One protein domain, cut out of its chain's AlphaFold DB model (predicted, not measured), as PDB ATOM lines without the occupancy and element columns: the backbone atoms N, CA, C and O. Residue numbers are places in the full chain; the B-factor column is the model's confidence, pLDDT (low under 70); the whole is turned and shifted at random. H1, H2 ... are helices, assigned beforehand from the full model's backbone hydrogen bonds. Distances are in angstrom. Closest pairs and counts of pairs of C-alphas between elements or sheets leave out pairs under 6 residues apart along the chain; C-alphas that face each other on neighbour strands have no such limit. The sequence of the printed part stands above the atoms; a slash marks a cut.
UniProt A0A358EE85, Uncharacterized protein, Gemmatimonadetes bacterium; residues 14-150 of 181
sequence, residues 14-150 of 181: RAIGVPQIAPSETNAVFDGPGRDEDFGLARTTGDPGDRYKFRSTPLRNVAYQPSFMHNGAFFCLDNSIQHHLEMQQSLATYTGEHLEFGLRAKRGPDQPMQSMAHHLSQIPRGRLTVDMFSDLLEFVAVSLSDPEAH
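This is residues 14 to 150 of the 181 residues of an uncharacterized protein of Gemmatimonadetes bacterium (UniProt A0A358EE85). With little regular structure, this is a compact body made largely of loops, in which H2 and H3 meet at a corner and H6 packs on H2 at one end of the longest axis, opposite the loop around Pro 33. The 137 printed residues have six named helices, H1 to H6 in chain order, and no named strand; the class is all helix, with under half of the residues in named elements. The radius of gyration of the C-alphas is 15.5 A, the spans 43 by 33 by 30 A.

H1, residues 42 to 45, touches no helix. H2, residues 77 to 85, and H3, residues 87 to 93, touch only at the corner, the closest C-alphas being His 83 and Ser 90, 5.4 A. H4, residues 110 to 116, is close but not clearly touching H3, C-alphas 91 and 110 coming closest at 7.0 A. H5, residues 119 to 122, only just touches H3, with 3 pairs of C-alphas within 8 A, the closest Met 87 and Ser 121, 6.3 A. H6, residues 130 to 143, touches H2 with residues 137 to 141 alone, at a steep tilt of 60 degrees; C-alphas 78 and 137 are closest, 6.7 A. Every O i to N i+4 pair is within hydrogen-bond range in H2, H3, H4 and H6; H1 and H5 are too short for one.

H1 begins at C-alpha 42 (113.898, 171.001, 129.942). H2 measures 12.6 A; H6, 18.5 A, ends at C-alpha 143 (137.790, 170.983, 154.267).

The printed part has no cut. The links H1 to H2 and H3 to H4 are long. No printed residue is under 70 in pLDDT.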
ATOM      1  N   ARG A  14     122.701 167.568 135.557       96.44
ATOM      2  CA  ARG A  14     122.502 166.179 135.997       96.44
ATOM      3  C   ARG A  14     121.135 166.038 136.656       96.44
ATOM      4  O   ARG A  14     120.758 166.875 137.470       96.44
ATOM      5  N   ALA A  15     120.434 164.954 136.342       97.50
ATOM      6  CA  ALA A  15     119.305 164.488 137.135       97.50
ATOM      7  C   ALA A  15     119.847 163.515 138.183       97.50
ATOM      8  O   ALA A  15     120.445 162.502 137.821       97.50
ATOM      9  N   ILE A  16     119.710 163.839 139.469       96.62
ATOM     10  CA  ILE A  16     120.241 163.009 140.569       96.62
ATOM     11  C   ILE A  16     119.154 162.352 141.411       96.62
ATOM     12  O   ILE A  16     119.489 161.581 142.297       96.62
ATOM     13  N   GLY A  17     117.888 162.620 141.098       96.75
ATOM     14  CA  GLY A  17     116.762 161.972 141.744       96.75
ATOM     15  C   GLY A  17     116.217 162.683 142.990       96.75
ATOM     16  O   GLY A  17     115.732 162.016 143.890       96.75
ATOM     17  N   VAL A  18     116.304 164.015 143.076       97.12
ATOM     18  CA  VAL A  18     115.855 164.773 144.263       97.12
ATOM     19  C   VAL A  18     114.322 164.723 144.411       97.12
ATOM     20  O   VAL A  18     113.641 164.963 143.404       97.12
ATOM     21  N   PRO A  19     113.773 164.499 145.631       96.12
ATOM     22  CA  PRO A  19     112.336 164.601 145.887       96.12
ATOM     23  C   PRO A  19     111.755 165.907 145.336       96.12
ATOM     24  O   PRO A  19     112.308 166.987 145.558       96.12
ATOM     25  N   GLN A  20     110.642 165.813 144.611       95.62
ATOM     26  CA  GLN A  20     109.955 166.984 144.074       95.62
ATOM     27  C   GLN A  20     109.064 167.590 145.157       95.62
ATOM     28  O   GLN A  20     108.150 166.931 145.656       95.62
ATOM     29  N   ILE A  21     109.334 168.842 145.511       94.69
ATOM     30  CA  ILE A  21     108.513 169.632 146.429       94.69
ATOM     31  C   ILE A  21     108.089 170.909 145.717       94.69
ATOM     32  O   ILE A  21     108.898 171.549 145.043       94.69
ATOM     33  N   ALA A  22     106.814 171.252 145.846       92.56
ATOM     34  CA  ALA A  22     106.241 172.447 145.255       92.56
ATOM     35  C   ALA A  22     105.618 173.311 146.364       92.56
ATOM     36  O   ALA A  22     104.691 172.853 147.047       92.56
ATOM     37  N   PRO A  23     106.122 174.544 146.557       91.25
ATOM     38  CA  PRO A  23     105.589 175.464 147.547       91.25
ATOM     39  C   PRO A  23     104.149 175.890 147.242       91.25
ATOM     40  O   PRO A  23     103.697 175.870 146.096       91.25
ATOM     41  N   SER A  24     103.443 176.325 148.282       88.38
ATOM     42  CA  SER A  24     102.124 176.967 148.171       88.38
ATOM     43  C   SER A  24     102.209 178.325 147.476       88.38
ATOM     44  O   SER A  24     101.414 178.605 146.581       88.38
ATOM     45  N   GLU A  25     103.206 179.126 147.849       87.25
ATOM     46  CA  GLU A  25     103.490 180.431 147.259       87.25
ATOM     47  C   GLU A  25     104.666 180.315 146.293       87.25
ATOM     48  O   GLU A  25     105.775 179.934 146.669       87.25
ATOM     49  N   THR A  26     104.431 180.633 145.025       83.50
ATOM     50  CA  THR A  26     105.447 180.529 143.978       83.50
ATOM     51  C   THR A  26     105.298 181.661 142.970       83.50
ATOM     52  O   THR A  26     104.194 182.051 142.594       83.50
ATOM     53  N   ASN A  27     106.429 182.182 142.498       84.12
ATOM     54  CA  ASN A  27     106.482 183.147 141.400       84.12
ATOM     55  C   ASN A  27     106.361 182.477 140.021       84.12
ATOM     56  O   ASN A  27     106.232 183.164 139.006       84.12
ATOM     57  N   ALA A  28     106.421 181.145 139.979       83.56
ATOM     58  CA  ALA A  28     106.377 180.357 138.769       83.56
ATOM     59  C   ALA A  28     105.405 179.186 138.882       83.56
ATOM     60  O   ALA A  28     105.138 178.581 139.917       83.56
ATOM     61  N   VAL A  29     104.888 178.842 137.723       89.00
ATOM     62  CA  VAL A  29     104.010 177.714 137.509       89.00
ATOM     63  C   VAL A  29     104.851 176.428 137.459       89.00
ATOM     64  O   VAL A  29     105.679 176.295 136.557       89.00
ATOM     65  N   PHE A  30     104.627 175.489 138.384       94.44
ATOM     66  CA  PHE A  30     105.243 174.152 138.355       94.44
ATOM     67  C   PHE A  30     104.730 173.310 137.173       94.44
ATOM     68  O   PHE A  30     103.638 173.541 136.643       94.44
ATOM     69  N   ASP A  31     105.546 172.355 136.749       95.25
ATOM     70  CA  ASP A  31     105.304 171.434 135.646       95.25
ATOM     71  C   ASP A  31     104.494 170.203 136.082       95.25
ATOM     72  O   ASP A  31     104.073 170.069 137.233       95.25
ATOM     73  N   GLY A  32     104.255 169.306 135.123       94.00
ATOM     74  CA  GLY A  32     103.519 168.069 135.351       94.00
ATOM     75  C   GLY A  32     101.999 168.258 135.437       94.00
ATOM     76  O   GLY A  32     101.499 169.382 135.571       94.00
ATOM     77  N   PRO A  33     101.221 167.165 135.358       92.38
ATOM     78  CA  PRO A  33      99.768 167.217 135.522       92.38
ATOM     79  C   PRO A  33      99.337 167.733 136.905       92.38
ATOM     80  O   PRO A  33      98.307 168.397 137.012       92.38
ATOM     81  N   GLY A  34     100.124 167.444 137.951       93.00
ATOM     82  CA  GLY A  34      99.852 167.828 139.343       93.00
ATOM     83  C   GLY A  34     100.300 169.244 139.714       93.00
ATOM     84  O   GLY A  34      99.873 169.780 140.749       93.00
ATOM     85  N   ARG A  35     101.088 169.896 138.843       93.62
ATOM     86  CA  ARG A  35     101.683 171.218 139.102       93.62
ATOM     87  C   ARG A  35     102.534 171.175 140.364       93.62
ATOM     88  O   ARG A  35     102.347 171.984 141.272       93.62
ATOM     89  N   ASP A  36     103.378 170.157 140.414       94.88
ATOM     90  CA  ASP A  36     104.147 169.689 141.562       94.88
ATOM     91  C   ASP A  36     105.542 169.173 141.165       94.88
ATOM     92  O   ASP A  36     106.239 168.574 141.980       94.88
ATOM     93  N   GLU A  37     105.965 169.435 139.925       96.00
ATOM     94  CA  GLU A  37     107.267 169.039 139.383       96.00
ATOM     95  C   GLU A  37     108.041 170.259 138.865       96.00
ATOM     96  O   GLU A  37     107.453 171.185 138.309       96.00
ATOM     97  N   ASP A  38     109.363 170.256 139.003       95.75
ATOM     98  CA  ASP A  38     110.262 171.169 138.297       95.75
ATOM     99  C   ASP A  38     111.044 170.374 137.245       95.75
ATOM    100  O   ASP A  38     111.922 169.560 137.553       95.75
ATOM    101  N   PHE A  39     110.722 170.591 135.967       97.31
ATOM    102  CA  PHE A  39     111.409 169.912 134.868       97.31
ATOM    103  C   PHE A  39     112.842 170.415 134.636       97.31
ATOM    104  O   PHE A  39     113.558 169.821 133.823       97.31
ATOM    105  N   GLY A  40     113.301 171.446 135.349       96.69
ATOM    106  CA  GLY A  40     114.677 171.924 135.312       96.69
ATOM    107  C   GLY A  40     115.082 172.403 133.919       96.69
ATOM    108  O   GLY A  40     114.371 173.181 133.278       96.69
ATOM    109  N   LEU A  41     116.229 171.926 133.422       97.75
ATOM    110  CA  LEU A  41     116.786 172.332 132.126       97.75
ATOM    111  C   LEU A  41     115.792 172.198 130.959       97.75
ATOM    112  O   LEU A  41     115.783 173.058 130.076       97.75
ATOM    113  N   ALA A  42     114.906 171.197 130.984       97.81
ATOM    114  CA  ALA A  42     113.898 171.001 129.942       97.81
ATOM    115  C   ALA A  42     112.935 172.189 129.777       97.81
ATOM    116  O   ALA A  42     112.423 172.396 128.679       97.81
ATOM    117  N   ARG A  43     112.712 173.018 130.810       95.44
ATOM    118  CA  ARG A  43     111.910 174.250 130.669       95.44
ATOM    119  C   ARG A  43     112.574 175.283 129.760       95.44
ATOM    120  O   ARG A  43     111.888 176.108 129.169       95.44
ATOM    121  N   THR A  44     113.903 175.249 129.680       96.19
ATOM    122  CA  THR A  44     114.695 176.160 128.846       96.19
ATOM    123  C   THR A  44     114.922 175.574 127.457       96.19
ATOM    124  O   THR A  44     114.806 176.290 126.468       96.19
ATOM    125  N   THR A  45     115.247 174.282 127.367       97.81
ATOM    126  CA  THR A  45     115.608 173.644 126.090       97.81
ATOM    127  C   THR A  45     114.402 173.138 125.305       97.81
ATOM    128  O   THR A  45     114.470 173.039 124.083       97.81
ATOM    129  N   GLY A  46     113.301 172.808 125.984       97.19
ATOM    130  CA  GLY A  46     112.149 172.125 125.396       97.19
ATOM    131  C   GLY A  46     112.380 170.637 125.110       97.19
ATOM    132  O   GLY A  46     111.447 169.962 124.679       97.19
ATOM    133  N   ASP A  47     113.584 170.109 125.359       98.00
ATOM    134  CA  ASP A  47     113.916 168.701 125.138       98.00
ATOM    135  C   ASP A  47     113.423 167.842 126.320       98.00
ATOM    136  O   ASP A  47     113.879 168.026 127.455       98.00
ATOM    137  N   PRO A  48     112.522 166.864 126.099       96.25
ATOM    138  CA  PRO A  48     112.104 165.932 127.143       96.25
ATOM    139  C   PRO A  48     113.264 165.152 127.780       96.25
ATOM    140  O   PRO A  48     113.172 164.773 128.948       96.25
ATOM    141  N   GLY A  49     114.362 164.935 127.051       97.06
ATOM    142  CA  GLY A  49     115.577 164.281 127.537       97.06
ATOM    143  C   GLY A  49     116.347 165.086 128.586       97.06
ATOM    144  O   GLY A  49     117.232 164.532 129.243       97.06
ATOM    145  N   ASP A  50     116.015 166.366 128.781       98.06
ATOM    146  CA  ASP A  50     116.621 167.257 129.776       98.06
ATOM    147  C   ASP A  50     115.826 167.385 131.079       98.06
ATOM    148  O   ASP A  50     116.231 168.132 131.976       98.06
ATOM    149  N   ARG A  51     114.715 166.650 131.219       97.62
ATOM    150  CA  ARG A  51     113.874 166.736 132.417       97.62
ATOM    151  C   ARG A  51     114.646 166.396 133.689       97.62
ATOM    152  O   ARG A  51     115.452 165.464 133.720       97.62
ATOM    153  N   TYR A  52     114.362 167.169 134.734       97.75
ATOM    154  CA  TYR A  52     114.933 167.067 136.081       97.75
ATOM    155  C   TYR A  52     116.453 167.248 136.140       97.75
ATOM    156  O   TYR A  52     117.076 166.954 137.165       97.75
ATOM    157  N   LYS A  53     117.086 167.713 135.054       98.00
ATOM    158  CA  LYS A  53     118.506 168.041 135.084       98.00
ATOM    159  C   LYS A  53     118.695 169.440 135.646       98.00
ATOM    160  O   LYS A  53     118.192 170.417 135.095       98.00
ATOM    161  N   PHE A  54     119.523 169.527 136.678       97.50
ATOM    162  CA  PHE A  54     119.977 170.782 137.260       97.50
ATOM    163  C   PHE A  54     121.494 170.864 137.169       97.50
ATOM    164  O   PHE A  54     122.198 169.851 137.219       97.50
ATOM    165  N   ARG A  55     122.013 172.080 136.995       96.00
ATOM    166  CA  ARG A  55     123.456 172.330 136.934       96.00
ATOM    167  C   ARG A  55     124.106 171.888 138.246       96.00
ATOM    168  O   ARG A  55     123.678 172.336 139.304       96.00
ATOM    169  N   SER A  56     125.159 171.072 138.186       93.44
ATOM    170  CA  SER A  56     125.923 170.726 139.390       93.44
ATOM    171  C   SER A  56     126.491 171.987 140.056       93.44
ATOM    172  O   SER A  56     127.249 172.745 139.436       93.44
ATOM    173  N   THR A  57     126.126 172.222 141.313       92.31
ATOM    174  CA  THR A  57     126.610 173.349 142.118       92.31
ATOM    175  C   THR A  57     128.030 173.078 142.633       92.31
ATOM    176  O   THR A  57     128.382 171.925 142.878       92.31
ATOM    177  N   PRO A  58     128.895 174.105 142.750       94.25
ATOM    178  CA  PRO A  58     130.151 173.995 143.492       94.25
ATOM    179  C   PRO A  58     129.916 173.564 144.941       94.25
ATOM    180  O   PRO A  58     128.942 174.003 145.546       94.25
ATOM    181  N   LEU A  59     130.831 172.766 145.499       95.75
ATOM    182  CA  LEU A  59     130.761 172.335 146.905       95.75
ATOM    183  C   LEU A  59     131.556 173.231 147.868       95.75
ATOM    184  O   LEU A  59     131.535 173.003 149.073       95.75
ATOM    185  N   ARG A  60     132.260 174.253 147.364       95.19
ATOM    186  CA  ARG A  60     132.922 175.229 148.241       95.19
ATOM    187  C   ARG A  60     131.889 175.969 149.082       95.19
ATOM    188  O   ARG A  60     130.898 176.440 148.528       95.19
ATOM    189  N   ASN A  61     132.153 176.085 150.381       94.25
ATOM    190  CA  ASN A  61     131.281 176.738 151.364       94.25
ATOM    191  C   ASN A  61     129.874 176.122 151.454       94.25
ATOM    192  O   ASN A  61     128.945 176.767 151.937       94.25
ATOM    193  N   VAL A  62     129.692 174.876 150.995       94.31
ATOM    194  CA  VAL A  62     128.382 174.206 151.013       94.31
ATOM    195  C   VAL A  62     127.843 174.059 152.439       94.31
ATOM    196  O   VAL A  62     126.638 174.104 152.639       94.31
ATOM    197  N   ALA A  63     128.731 173.974 153.434       92.25
ATOM    198  CA  ALA A  63     128.382 173.880 154.849       92.25
ATOM    199  C   ALA A  63     127.628 175.101 155.398       92.25
ATOM    200  O   ALA A  63     126.991 174.998 156.440       92.25
ATOM    201  N   TYR A  64     127.708 176.249 154.722       92.00
ATOM    202  CA  TYR A  64     127.034 177.478 155.144       92.00
ATOM    203  C   TYR A  64     125.653 177.650 154.500       92.00
ATOM    204  O   TYR A  64     125.001 178.669 154.711       92.00
ATOM    205  N   GLN A  65     125.201 176.681 153.694       90.94
ATOM    206  CA  GLN A  65     123.864 176.701 153.104       90.94
ATOM    207  C   GLN A  65     122.815 176.250 154.133       90.94
ATOM    208  O   GLN A  65     123.044 175.259 154.825       90.94
ATOM    209  N   PRO A  66     121.649 176.918 154.205       89.06
ATOM    210  CA  PRO A  66     120.584 176.541 155.136       89.06
ATOM    211  C   PRO A  66     119.786 175.313 154.680       89.06
ATOM    212  O   PRO A  66     119.119 174.655 155.470       89.06
ATOM    213  N   SER A  67     119.811 175.014 153.382       91.62
ATOM    214  CA  SER A  67     119.191 173.829 152.797       91.62
ATOM    215  C   SER A  67     119.924 173.425 151.521       91.62
ATOM    216  O   SER A  67     120.680 174.204 150.939       91.62
ATOM    217  N   PHE A  68     119.706 172.187 151.090       94.38
ATOM    218  CA  PHE A  68     120.441 171.537 150.014       94.38
ATOM    219  C   PHE A  68     119.519 171.100 148.876       94.38
ATOM    220  O   PHE A  68     118.315 170.895 149.051       94.38
ATOM    221  N   MET A  69     120.142 170.853 147.720       95.69
ATOM    222  CA  MET A  69     119.505 170.585 146.423       95.69
ATOM    223  C   MET A  69     118.843 171.822 145.804       95.69
ATOM    224  O   MET A  69     118.791 172.891 146.400       95.69
ATOM    225  N   HIS A  70     118.359 171.686 144.567       95.00
ATOM    226  CA  HIS A  70     117.781 172.798 143.800       95.00
ATOM    227  C   HIS A  70     116.531 173.423 144.441       95.00
ATOM    228  O   HIS A  70     116.203 174.563 144.135       95.00
ATOM    229  N   ASN A  71     115.839 172.676 145.300       93.88
ATOM    230  CA  ASN A  71     114.558 173.046 145.891       93.88
ATOM    231  C   ASN A  71     114.585 173.097 147.428       93.88
ATOM    232  O   ASN A  71     113.536 173.294 148.030       93.88
ATOM    233  N   GLY A  72     115.743 172.902 148.068       93.50
ATOM    234  CA  GLY A  72     115.845 172.888 149.531       93.50
ATOM    235  C   GLY A  72     115.253 171.638 150.197       93.50
ATOM    236  O   GLY A  72     114.924 171.670 151.379       93.50
ATOM    237  N   ALA A  73     115.096 170.526 149.467       94.75
ATOM    238  CA  ALA A  73     114.469 169.308 149.989       94.75
ATOM    239  C   ALA A  73     115.158 168.731 151.240       94.75
ATOM    240  O   ALA A  73     114.498 168.062 152.041       94.75
ATOM    241  N   PHE A  74     116.454 168.973 151.433       94.06
ATOM    242  CA  PHE A  74     117.187 168.518 152.615       94.06
ATOM    243  C   PHE A  74     117.679 169.708 153.426       94.06
ATOM    244  O   PHE A  74     118.276 170.622 152.873       94.06
ATOM    245  N   PHE A  75     117.464 169.660 154.737       89.88
ATOM    246  CA  PHE A  75     117.974 170.674 155.658       89.88
ATOM    247  C   PHE A  75     119.388 170.351 156.154       89.88
ATOM    248  O   PHE A  75     120.190 171.244 156.382       89.88
ATOM    249  N   CYS A  76     119.698 169.064 156.311       91.12
ATOM    250  CA  CYS A  76     120.979 168.609 156.832       91.12
ATOM    251  C   CYS A  76     121.906 168.124 155.714       91.12
ATOM    252  O   CYS A  76     121.470 167.448 154.772       91.12
ATOM    253  N   LEU A  77     123.196 168.458 155.833       93.12
ATOM    254  CA  LEU A  77     124.209 168.083 154.846       93.12
ATOM    255  C   LEU A  77     124.404 166.563 154.803       93.12
ATOM    256  O   LEU A  77     124.557 166.001 153.721       93.12
ATOM    257  N   ASP A  78     124.334 165.891 155.953       93.00
ATOM    258  CA  ASP A  78     124.359 164.427 156.045       93.00
ATOM    259  C   ASP A  78     123.259 163.776 155.190       93.00
ATOM    260  O   ASP A  78     123.561 162.915 154.370       93.00
ATOM    261  N   ASN A  79     122.014 164.238 155.275       93.00
ATOM    262  CA  ASN A  79     120.871 163.729 154.526       93.00
ATOM    263  C   ASN A  79     121.037 163.975 153.022       93.00
ATOM    264  O   ASN A  79     120.687 163.118 152.209       93.00
ATOM    265  N   SER A  80     121.628 165.111 152.647       94.75
ATOM    266  CA  SER A  80     122.006 165.415 151.264       94.75
ATOM    267  C   SER A  80     123.074 164.442 150.737       94.75
ATOM    268  O   SER A  80     122.940 163.898 149.637       94.75
ATOM    269  N   ILE A  81     124.101 164.137 151.538       94.75
ATOM    270  CA  ILE A  81     125.126 163.137 151.200       94.75
ATOM    271  C   ILE A  81     124.511 161.730 151.139       94.75
ATOM    272  O   ILE A  81     124.764 160.996 150.183       94.75
ATOM    273  N   GLN A  82     123.660 161.357 152.095       93.81
ATOM    274  CA  GLN A  82     122.973 160.062 152.110       93.81
ATOM    275  C   GLN A  82     122.074 159.880 150.889       93.81
ATOM    276  O   GLN A  82     122.041 158.796 150.308       93.81
ATOM    277  N   HIS A  83     121.407 160.940 150.430       95.50
ATOM    278  CA  HIS A  83     120.647 160.907 149.184       95.50
ATOM    279  C   HIS A  83     121.526 160.539 147.979       95.50
ATOM    280  O   HIS A  83     121.115 159.758 147.124       95.50
ATOM    281  N   HIS A  84     122.760 161.046 147.919       94.88
ATOM    282  CA  HIS A  84     123.708 160.672 146.870       94.88
ATOM    283  C   HIS A  84     124.206 159.222 146.969       94.88
ATOM    284  O   HIS A  84     124.539 158.635 145.937       94.88
ATOM    285  N   LEU A  85     124.284 158.656 148.176       94.19
ATOM    286  CA  LEU A  85     124.713 157.272 148.399       94.19
ATOM    287  C   LEU A  85     123.599 156.263 148.083       94.19
ATOM    288  O   LEU A  85     123.874 155.213 147.501       94.19
ATOM    289  N   GLU A  86     122.357 156.597 148.442       94.00
ATOM    290  CA  GLU A  86     121.201 155.695 148.436       94.00
ATOM    291  C   GLU A  86     119.918 156.415 147.963       94.00
ATOM    292  O   GLU A  86     118.917 156.497 148.679       94.00
ATOM    293  N   MET A  87     119.928 156.949 146.734       95.31
ATOM    294  CA  MET A  87     118.841 157.780 146.177       95.31
ATOM    295  C   MET A  87     117.458 157.118 146.245       95.31
ATOM    296  O   MET A  87     116.494 157.746 146.679       95.31
ATOM    297  N   GLN A  88     117.353 155.840 145.864       94.44
ATOM    298  CA  GLN A  88     116.069 155.126 145.856       94.44
ATOM    299  C   GLN A  88     115.490 154.982 147.267       94.44
ATOM    300  O   GLN A  88     114.310 155.250 147.485       94.44
ATOM    301  N   GLN A  89     116.332 154.595 148.231       93.75
ATOM    302  CA  GLN A  89     115.931 154.469 149.630       93.75
ATOM    303  C   GLN A  89     115.561 155.835 150.212       93.75
ATOM    304  O   GLN A  89     114.531 155.952 150.868       93.75
ATOM    305  N   SER A  90     116.369 156.860 149.927       94.62
ATOM    306  CA  SER A  90     116.128 158.239 150.347       94.62
ATOM    307  C   SER A  90     114.759 158.737 149.881       94.62
ATOM    308  O   SER A  90     114.002 159.253 150.697       94.62
ATOM    309  N   LEU A  91     114.394 158.511 148.614       95.12
ATOM    310  CA  LEU A  91     113.071 158.861 148.085       95.12
ATOM    311  C   LEU A  91     111.941 158.081 148.754       95.12
ATOM    312  O   LEU A  91     110.947 158.677 149.174       95.12
ATOM    313  N   ALA A  92     112.115 156.764 148.898       94.06
ATOM    314  CA  ALA A  92     111.107 155.883 149.478       94.06
ATOM    315  C   ALA A  92     110.749 156.255 150.926       94.06
ATOM    316  O   ALA A  92     109.608 156.059 151.339       94.06
ATOM    317  N   THR A  93     111.700 156.798 151.693       93.69
ATOM    318  CA  THR A  93     111.487 157.208 153.094       93.69
ATOM    319  C   THR A  93     111.381 158.709 153.300       93.69
ATOM    320  O   THR A  93     111.208 159.147 154.434       93.69
ATOM    321  N   TYR A  94     111.494 159.519 152.249       94.31
ATOM    322  CA  TYR A  94     111.338 160.962 152.375       94.31
ATOM    323  C   TYR A  94     109.923 161.274 152.876       94.31
ATOM    324  O   TYR A  94     108.962 160.718 152.350       94.31
ATOM    325  N   THR A  95     109.763 162.145 153.872       90.06
ATOM    326  CA  THR A  95     108.434 162.556 154.378       90.06
ATOM    327  C   THR A  95     108.160 164.041 154.159       90.06
ATOM    328  O   THR A  95     107.003 164.445 154.073       90.06
ATOM    329  N   GLY A  96     109.214 164.857 154.037       89.94
ATOM    330  CA  GLY A  96     109.114 166.314 153.956       89.94
ATOM    331  C   GLY A  96     108.618 166.971 155.249       89.94
ATOM    332  O   GLY A  96     108.308 168.155 155.242       89.94
ATOM    333  N   GLU A  97     108.509 166.235 156.361       89.12
ATOM    334  CA  GLU A  97     107.950 166.762 157.613       89.12
ATOM    335  C   GLU A  97     108.793 167.877 158.233       89.12
ATOM    336  O   GLU A  97     108.239 168.764 158.882       89.12
ATOM    337  N   HIS A  98     110.105 167.852 157.989       87.38
ATOM    338  CA  HIS A  98     111.070 168.865 158.415       87.38
ATOM    339  C   HIS A  98     110.973 170.178 157.634       87.38
ATOM    340  O   HIS A  98     111.584 171.164 158.035       87.38
ATOM    341  N   LEU A  99     110.259 170.197 156.508       89.38
ATOM    342  CA  LEU A  99     110.110 171.399 155.700       89.38
ATOM    343  C   LEU A  99     109.146 172.385 156.365       89.38
ATOM    344  O   LEU A  99     108.179 172.001 157.030       89.38
ATOM    345  N   GLU A 100     109.360 173.670 156.107       86.25
ATOM    346  CA  GLU A 100     108.411 174.707 156.496       86.25
ATOM    347  C   GLU A 100     107.030 174.474 155.871       86.25
ATOM    348  O   GLU A 100     106.898 173.910 154.780       86.25
ATOM    349  N   PHE A 101     105.981 174.953 156.546       84.12
ATOM    350  CA  PHE A 101     104.591 174.742 156.131       84.12
ATOM    351  C   PHE A 101     104.344 175.114 154.661       84.12
ATOM    352  O   PHE A 101     103.696 174.363 153.933       84.12
ATOM    353  N   GLY A 102     104.916 176.233 154.205       85.00
ATOM    354  CA  GLY A 102     104.767 176.703 152.829       85.00
ATOM    355  C   GLY A 102     105.349 175.746 151.785       85.00
ATOM    356  O   GLY A 102     104.756 175.599 150.717       85.00
ATOM    357  N   LEU A 103     106.452 175.061 152.107       86.06
ATOM    358  CA  LEU A 103     107.153 174.112 151.233       86.06
ATOM    359  C   LEU A 103     106.511 172.715 151.227       86.06
ATOM    360  O   LEU A 103     106.677 171.965 150.269       86.06
ATOM    361  N   ARG A 104     105.741 172.369 152.267       84.50
ATOM    362  CA  ARG A 104     105.032 171.079 152.399       84.50
ATOM    363  C   ARG A 104     103.750 170.975 151.572       84.50
ATOM    364  O   ARG A 104     103.068 169.956 151.646       84.50
ATOM    365  N   ALA A 105     103.392 172.014 150.819       85.06
ATOM    366  CA  ALA A 105     102.087 172.119 150.174       85.06
ATOM    367  C   ALA A 105     101.810 170.987 149.174       85.06
ATOM    368  O   ALA A 105     100.698 170.457 149.135       85.06
ATOM    369  N   LYS A 106     102.809 170.610 148.369       90.19
ATOM    370  CA  LYS A 106     102.699 169.525 147.393       90.19
ATOM    371  C   LYS A 106     104.005 168.750 147.271       90.19
ATOM    372  O   LYS A 106     105.086 169.336 147.237       90.19
ATOM    373  N   ARG A 107     103.877 167.434 147.120       92.62
ATOM    374  CA  ARG A 107     104.969 166.528 146.760       92.62
ATOM    375  C   ARG A 107     104.676 165.913 145.399       92.62
ATOM    376  O   ARG A 107     103.631 165.285 145.238       92.62
ATOM    377  N   GLY A 108     105.605 166.082 144.466       93.56
ATOM    378  CA  GLY A 108     105.515 165.497 143.133       93.56
ATOM    379  C   GLY A 108     105.804 163.991 143.119       93.56
ATOM    380  O   GLY A 108     106.291 163.426 144.105       93.56
ATOM    381  N   PRO A 109     105.509 163.310 142.003       95.00
ATOM    382  CA  PRO A 109     105.714 161.873 141.870       95.00
ATOM    383  C   PRO A 109     107.205 161.503 141.801       95.00
ATOM    384  O   PRO A 109     107.973 162.089 141.041       95.00
ATOM    385  N   ASP A 110     107.610 160.453 142.521       95.25
ATOM    386  CA  ASP A 110     109.011 160.011 142.513       95.25
ATOM    387  C   ASP A 110     109.386 159.257 141.217       95.25
ATOM    388  O   ASP A 110     110.492 159.401 140.701       95.25
ATOM    389  N   GLN A 111     108.467 158.459 140.656       95.50
ATOM    390  CA  GLN A 111     108.759 157.536 139.544       95.50
ATOM    391  C   GLN A 111     109.268 158.217 138.253       95.50
ATOM    392  O   GLN A 111     110.235 157.704 137.672       95.50
ATOM    393  N   PRO A 112     108.701 159.351 137.791       95.25
ATOM    394  CA  PRO A 112     109.211 160.049 136.611       95.25
ATOM    395  C   PRO A 112     110.646 160.549 136.799       95.25
ATOM    396  O   PRO A 112     111.502 160.349 135.935       95.25
ATOM    397  N   MET A 113     110.931 161.136 137.961       94.31
ATOM    398  CA  MET A 113     112.255 161.646 138.300       94.31
ATOM    399  C   MET A 113     113.269 160.503 138.493       94.31
ATOM    400  O   MET A 113     114.389 160.605 137.991       94.31
ATOM    401  N   GLN A 114     112.878 159.380 139.113       95.31
ATOM    402  CA  GLN A 114     113.743 158.202 139.263       95.31
ATOM    403  C   GLN A 114     114.130 157.611 137.905       95.31
ATOM    404  O   GLN A 114     115.291 157.265 137.685       95.31
ATOM    405  N   SER A 115     113.173 157.540 136.976       95.44
ATOM    406  CA  SER A 115     113.386 156.993 135.629       95.44
ATOM    407  C   SER A 115     114.369 157.831 134.803       95.44
ATOM    408  O   SER A 115     115.093 157.297 133.965       95.44
ATOM    409  N   MET A 116     114.414 159.140 135.055       96.00
ATOM    410  CA  MET A 116     115.303 160.093 134.383       96.00
ATOM    411  C   MET A 116     116.639 160.294 135.111       96.00
ATOM    412  O   MET A 116     117.538 160.947 134.575       96.00
ATOM    413  N   ALA A 117     116.790 159.762 136.329       96.69
ATOM    414  CA  ALA A 117     117.994 159.942 137.125       96.69
ATOM    415  C   ALA A 117     119.215 159.353 136.411       96.69
ATOM    416  O   ALA A 117     119.164 158.291 135.789       96.69
ATOM    417  N   HIS A 118     120.351 160.030 136.530       95.44
ATOM    418  CA  HIS A 118     121.613 159.578 135.973       95.44
ATOM    419  C   HIS A 118     121.969 158.185 136.510       95.44
ATOM    420  O   HIS A 118     121.854 157.937 137.707       95.44
ATOM    421  N   HIS A 119     122.481 157.299 135.650       93.38
ATOM    422  CA  HIS A 119     122.755 155.900 136.008       93.38
ATOM    423  C   HIS A 119     123.587 155.749 137.294       93.38
ATOM    424  O   HIS A 119     123.268 154.922 138.136       93.38
ATOM    425  N   LEU A 120     124.600 156.601 137.512       90.75
ATOM    426  CA  LEU A 120     125.404 156.557 138.747       90.75
ATOM    427  C   LEU A 120     124.621 156.863 140.035       90.75
ATOM    428  O   LEU A 120     125.070 156.431 141.090       90.75
ATOM    429  N   SER A 121     123.516 157.609 139.961       92.69
ATOM    430  CA  SER A 121     122.619 157.854 141.100       92.69
ATOM    431  C   SER A 121     121.699 156.662 141.367       92.69
ATOM    432  O   SER A 121     121.169 156.535 142.461       92.69
ATOM    433  N   GLN A 122     121.497 155.790 140.376       91.19
ATOM    434  CA  GLN A 122     120.679 154.585 140.515       91.19
ATOM    435  C   GLN A 122     121.456 153.403 141.104       91.19
ATOM    436  O   GLN A 122     120.841 152.393 141.424       91.19
ATOM    437  N   ILE A 123     122.786 153.498 141.209       90.12
ATOM    438  CA  ILE A 123     123.635 152.455 141.790       90.12
ATOM    439  C   ILE A 123     123.734 152.711 143.299       90.12
ATOM    440  O   ILE A 123     124.392 153.687 143.676       90.12
ATOM    441  N   PRO A 124     123.157 151.845 144.156       85.94
ATOM    442  CA  PRO A 124     123.379 151.903 145.595       85.94
ATOM    443  C   PRO A 124     124.875 151.819 145.883       85.94
ATOM    444  O   PRO A 124     125.557 150.895 145.423       85.94
ATOM    445  N   ARG A 125     125.412 152.799 146.608       84.25
ATOM    446  CA  ARG A 125     126.825 152.791 147.020       84.25
ATOM    447  C   ARG A 125     127.047 151.921 148.255       84.25
ATOM    448  O   ARG A 125     128.198 151.697 148.629       84.25
ATOM    449  N   GLY A 126     125.973 151.386 148.832       72.31
ATOM    450  CA  GLY A 126     125.998 150.652 150.079       72.31
ATOM    451  C   GLY A 126     126.170 151.592 151.265       72.31
ATOM    452  O   GLY A 126     126.350 152.805 151.138       72.31
ATOM    453  N   ARG A 127     126.149 151.004 152.459       73.31
ATOM    454  CA  ARG A 127     126.426 151.743 153.687       73.31
ATOM    455  C   ARG A 127     127.929 151.913 153.845       73.31
ATOM    456  O   ARG A 127     128.656 150.928 153.965       73.31
ATOM    457  N   LEU A 128     128.374 153.165 153.879       85.44
ATOM    458  CA  LEU A 128     129.674 153.503 154.445       85.44
ATOM    459  C   LEU A 128     129.701 153.071 155.920       85.44
ATOM    460  O   LEU A 128     128.658 153.038 156.582       85.44
ATOM    461  N   THR A 129     130.881 152.733 156.444       89.31
ATOM    462  CA  THR A 129     131.031 152.635 157.901       89.31
ATOM    463  C   THR A 129     130.767 154.007 158.522       89.31
ATOM    464  O   THR A 129     130.853 155.028 157.838       89.31
ATOM    465  N   VAL A 130     130.454 154.034 159.821       87.12
ATOM    466  CA  VAL A 130     130.256 155.296 160.552       87.12
ATOM    467  C   VAL A 130     131.467 156.216 160.373       87.12
ATOM    468  O   VAL A 130     131.289 157.380 160.031       87.12
ATOM    469  N   ASP A 131     132.678 155.668 160.487       93.25
ATOM    470  CA  ASP A 131     133.918 156.430 160.327       93.25
ATOM    471  C   ASP A 131     134.079 156.969 158.898       93.25
ATOM    472  O   ASP A 131     134.321 158.152 158.711       93.25
ATOM    473  N   MET A 132     133.837 156.149 157.867       93.94
ATOM    474  CA  MET A 132     133.940 156.602 156.473       93.94
ATOM    475  C   MET A 132     132.906 157.676 156.120       93.94
ATOM    476  O   MET A 132     133.186 158.569 155.320       93.94
ATOM    477  N   PHE A 133     131.692 157.574 156.666       92.81
ATOM    478  CA  PHE A 133     130.677 158.608 156.481       92.81
ATOM    479  C   PHE A 133     131.068 159.893 157.215       92.81
ATOM    480  O   PHE A 133     130.929 160.972 156.645       92.81
ATOM    481  N   SER A 134     131.606 159.772 158.433       92.50
ATOM    482  CA  SER A 134     132.132 160.898 159.205       92.50
ATOM    483  C   SER A 134     133.259 161.611 158.462       92.50
ATOM    484  O   SER A 134     133.199 162.826 158.309       92.50
ATOM    485  N   ASP A 135     134.228 160.872 157.919       95.38
ATOM    486  CA  ASP A 135     135.342 161.434 157.146       95.38
ATOM    487  C   ASP A 135     134.847 162.163 155.887       95.38
ATOM    488  O   ASP A 135     135.323 163.248 155.548       95.38
ATOM    489  N   LEU A 136     133.866 161.584 155.180       94.69
ATOM    490  CA  LEU A 136     133.255 162.222 154.013       94.69
ATOM    491  C   LEU A 136     132.527 163.511 154.401       94.69
ATOM    492  O   LEU A 136     132.672 164.527 153.718       94.69
ATOM    493  N   LEU A 137     131.744 163.473 155.479       94.12
ATOM    494  CA  LEU A 137     131.021 164.634 155.978       94.12
ATOM    495  C   LEU A 137     131.993 165.730 156.426       94.12
ATOM    496  O   LEU A 137     131.804 166.878 156.040       94.12
ATOM    497  N   GLU A 138     133.054 165.396 157.159       95.06
ATOM    498  CA  GLU A 138     134.083 166.345 157.597       95.06
ATOM    499  C   GLU A 138     134.830 166.954 156.408       95.06
ATOM    500  O   GLU A 138     135.031 168.170 156.344       95.06
ATOM    501  N   PHE A 139     135.178 166.146 155.406       95.75
ATOM    502  CA  PHE A 139     135.775 166.657 154.179       95.75
ATOM    503  C   PHE A 139     134.862 167.686 153.499       95.75
ATOM    504  O   PHE A 139     135.303 168.792 153.192       95.75
ATOM    505  N   VAL A 140     133.582 167.356 153.294       94.94
ATOM    506  CA  VAL A 140     132.633 168.244 152.603       94.94
ATOM    507  C   VAL A 140     132.283 169.475 153.445       94.94
ATOM    508  O   VAL A 140     132.193 170.573 152.898       94.94
ATOM    509  N   ALA A 141     132.093 169.318 154.754       93.81
ATOM    510  CA  ALA A 141     131.640 170.388 155.636       93.81
ATOM    511  C   ALA A 141     132.774 171.336 156.056       93.81
ATOM    512  O   ALA A 141     132.579 172.547 156.135       93.81
ATOM    513  N   VAL A 142     133.962 170.797 156.331       94.00
ATOM    514  CA  VAL A 142     135.080 171.552 156.913       94.00
ATOM    515  C   VAL A 142     136.142 171.841 155.864       94.00
ATOM    516  O   VAL A 142     136.487 172.996 155.640       94.00
ATOM    517  N   SER A 143     136.637 170.814 155.169       95.31
ATOM    518  CA  SER A 143     137.790 170.983 154.267       95.31
ATOM    519  C   SER A 143     137.466 171.779 152.997       95.31
ATOM    520  O   SER A 143     138.372 172.298 152.345       95.31
ATOM    521  N   LEU A 144     136.184 171.874 152.627       95.38
ATOM    522  CA  LEU A 144     135.713 172.669 151.486       95.38
ATOM    523  C   LEU A 144     135.202 174.064 151.867       95.38
ATOM    524  O   LEU A 144     134.736 174.794 150.985       95.38
ATOM    525  N   SER A 145     135.292 174.441 153.139       94.19
ATOM    526  CA  SER A 145     134.795 175.717 153.647       94.19
ATOM    527  C   SER A 145     135.934 176.704 153.881       94.19
ATOM    528  O   SER A 145     136.996 176.351 154.391       94.19
ATOM    529  N   ASP A 146     135.705 177.951 153.489       94.81
ATOM    530  CA  ASP A 146     136.551 179.095 153.804       94.81
ATOM    531  C   ASP A 146     135.986 179.799 155.049       94.81
ATOM    532  O   ASP A 146     134.867 180.314 154.970       94.81
ATOM    533  N   PRO A 147     136.711 179.842 156.184       93.19
ATOM    534  CA  PRO A 147     136.232 180.495 157.400       93.19
ATOM    535  C   PRO A 147     135.790 181.949 157.190       93.19
ATOM    536  O   PRO A 147     134.797 182.363 157.780       93.19
ATOM    537  N   GLU A 148     136.459 182.705 156.314       95.38
ATOM    538  CA  GLU A 148     136.110 184.107 156.032       95.38
ATOM    539  C   GLU A 148     134.812 184.240 155.222       95.38
ATOM    540  O   GLU A 148     134.203 185.309 155.177       95.38
ATOM    541  N   ALA A 149     134.352 183.153 154.597       93.31
ATOM    542  CA  ALA A 149     133.079 183.104 153.889       93.31
ATOM    543  C   ALA A 149     131.893 182.743 154.799       93.31
ATOM    544  O   ALA A 149     130.765 182.642 154.306       93.31
ATOM    545  N   HIS A 150     132.117 182.536 156.100       93.19
ATOM    546  CA  HIS A 150     131.031 182.289 157.041       93.19
ATOM    547  C   HIS A 150     130.093 183.514 157.112       93.19
ATOM    548  O   HIS A 150     130.583 184.642 157.204       93.19
TER     549      HIS A 150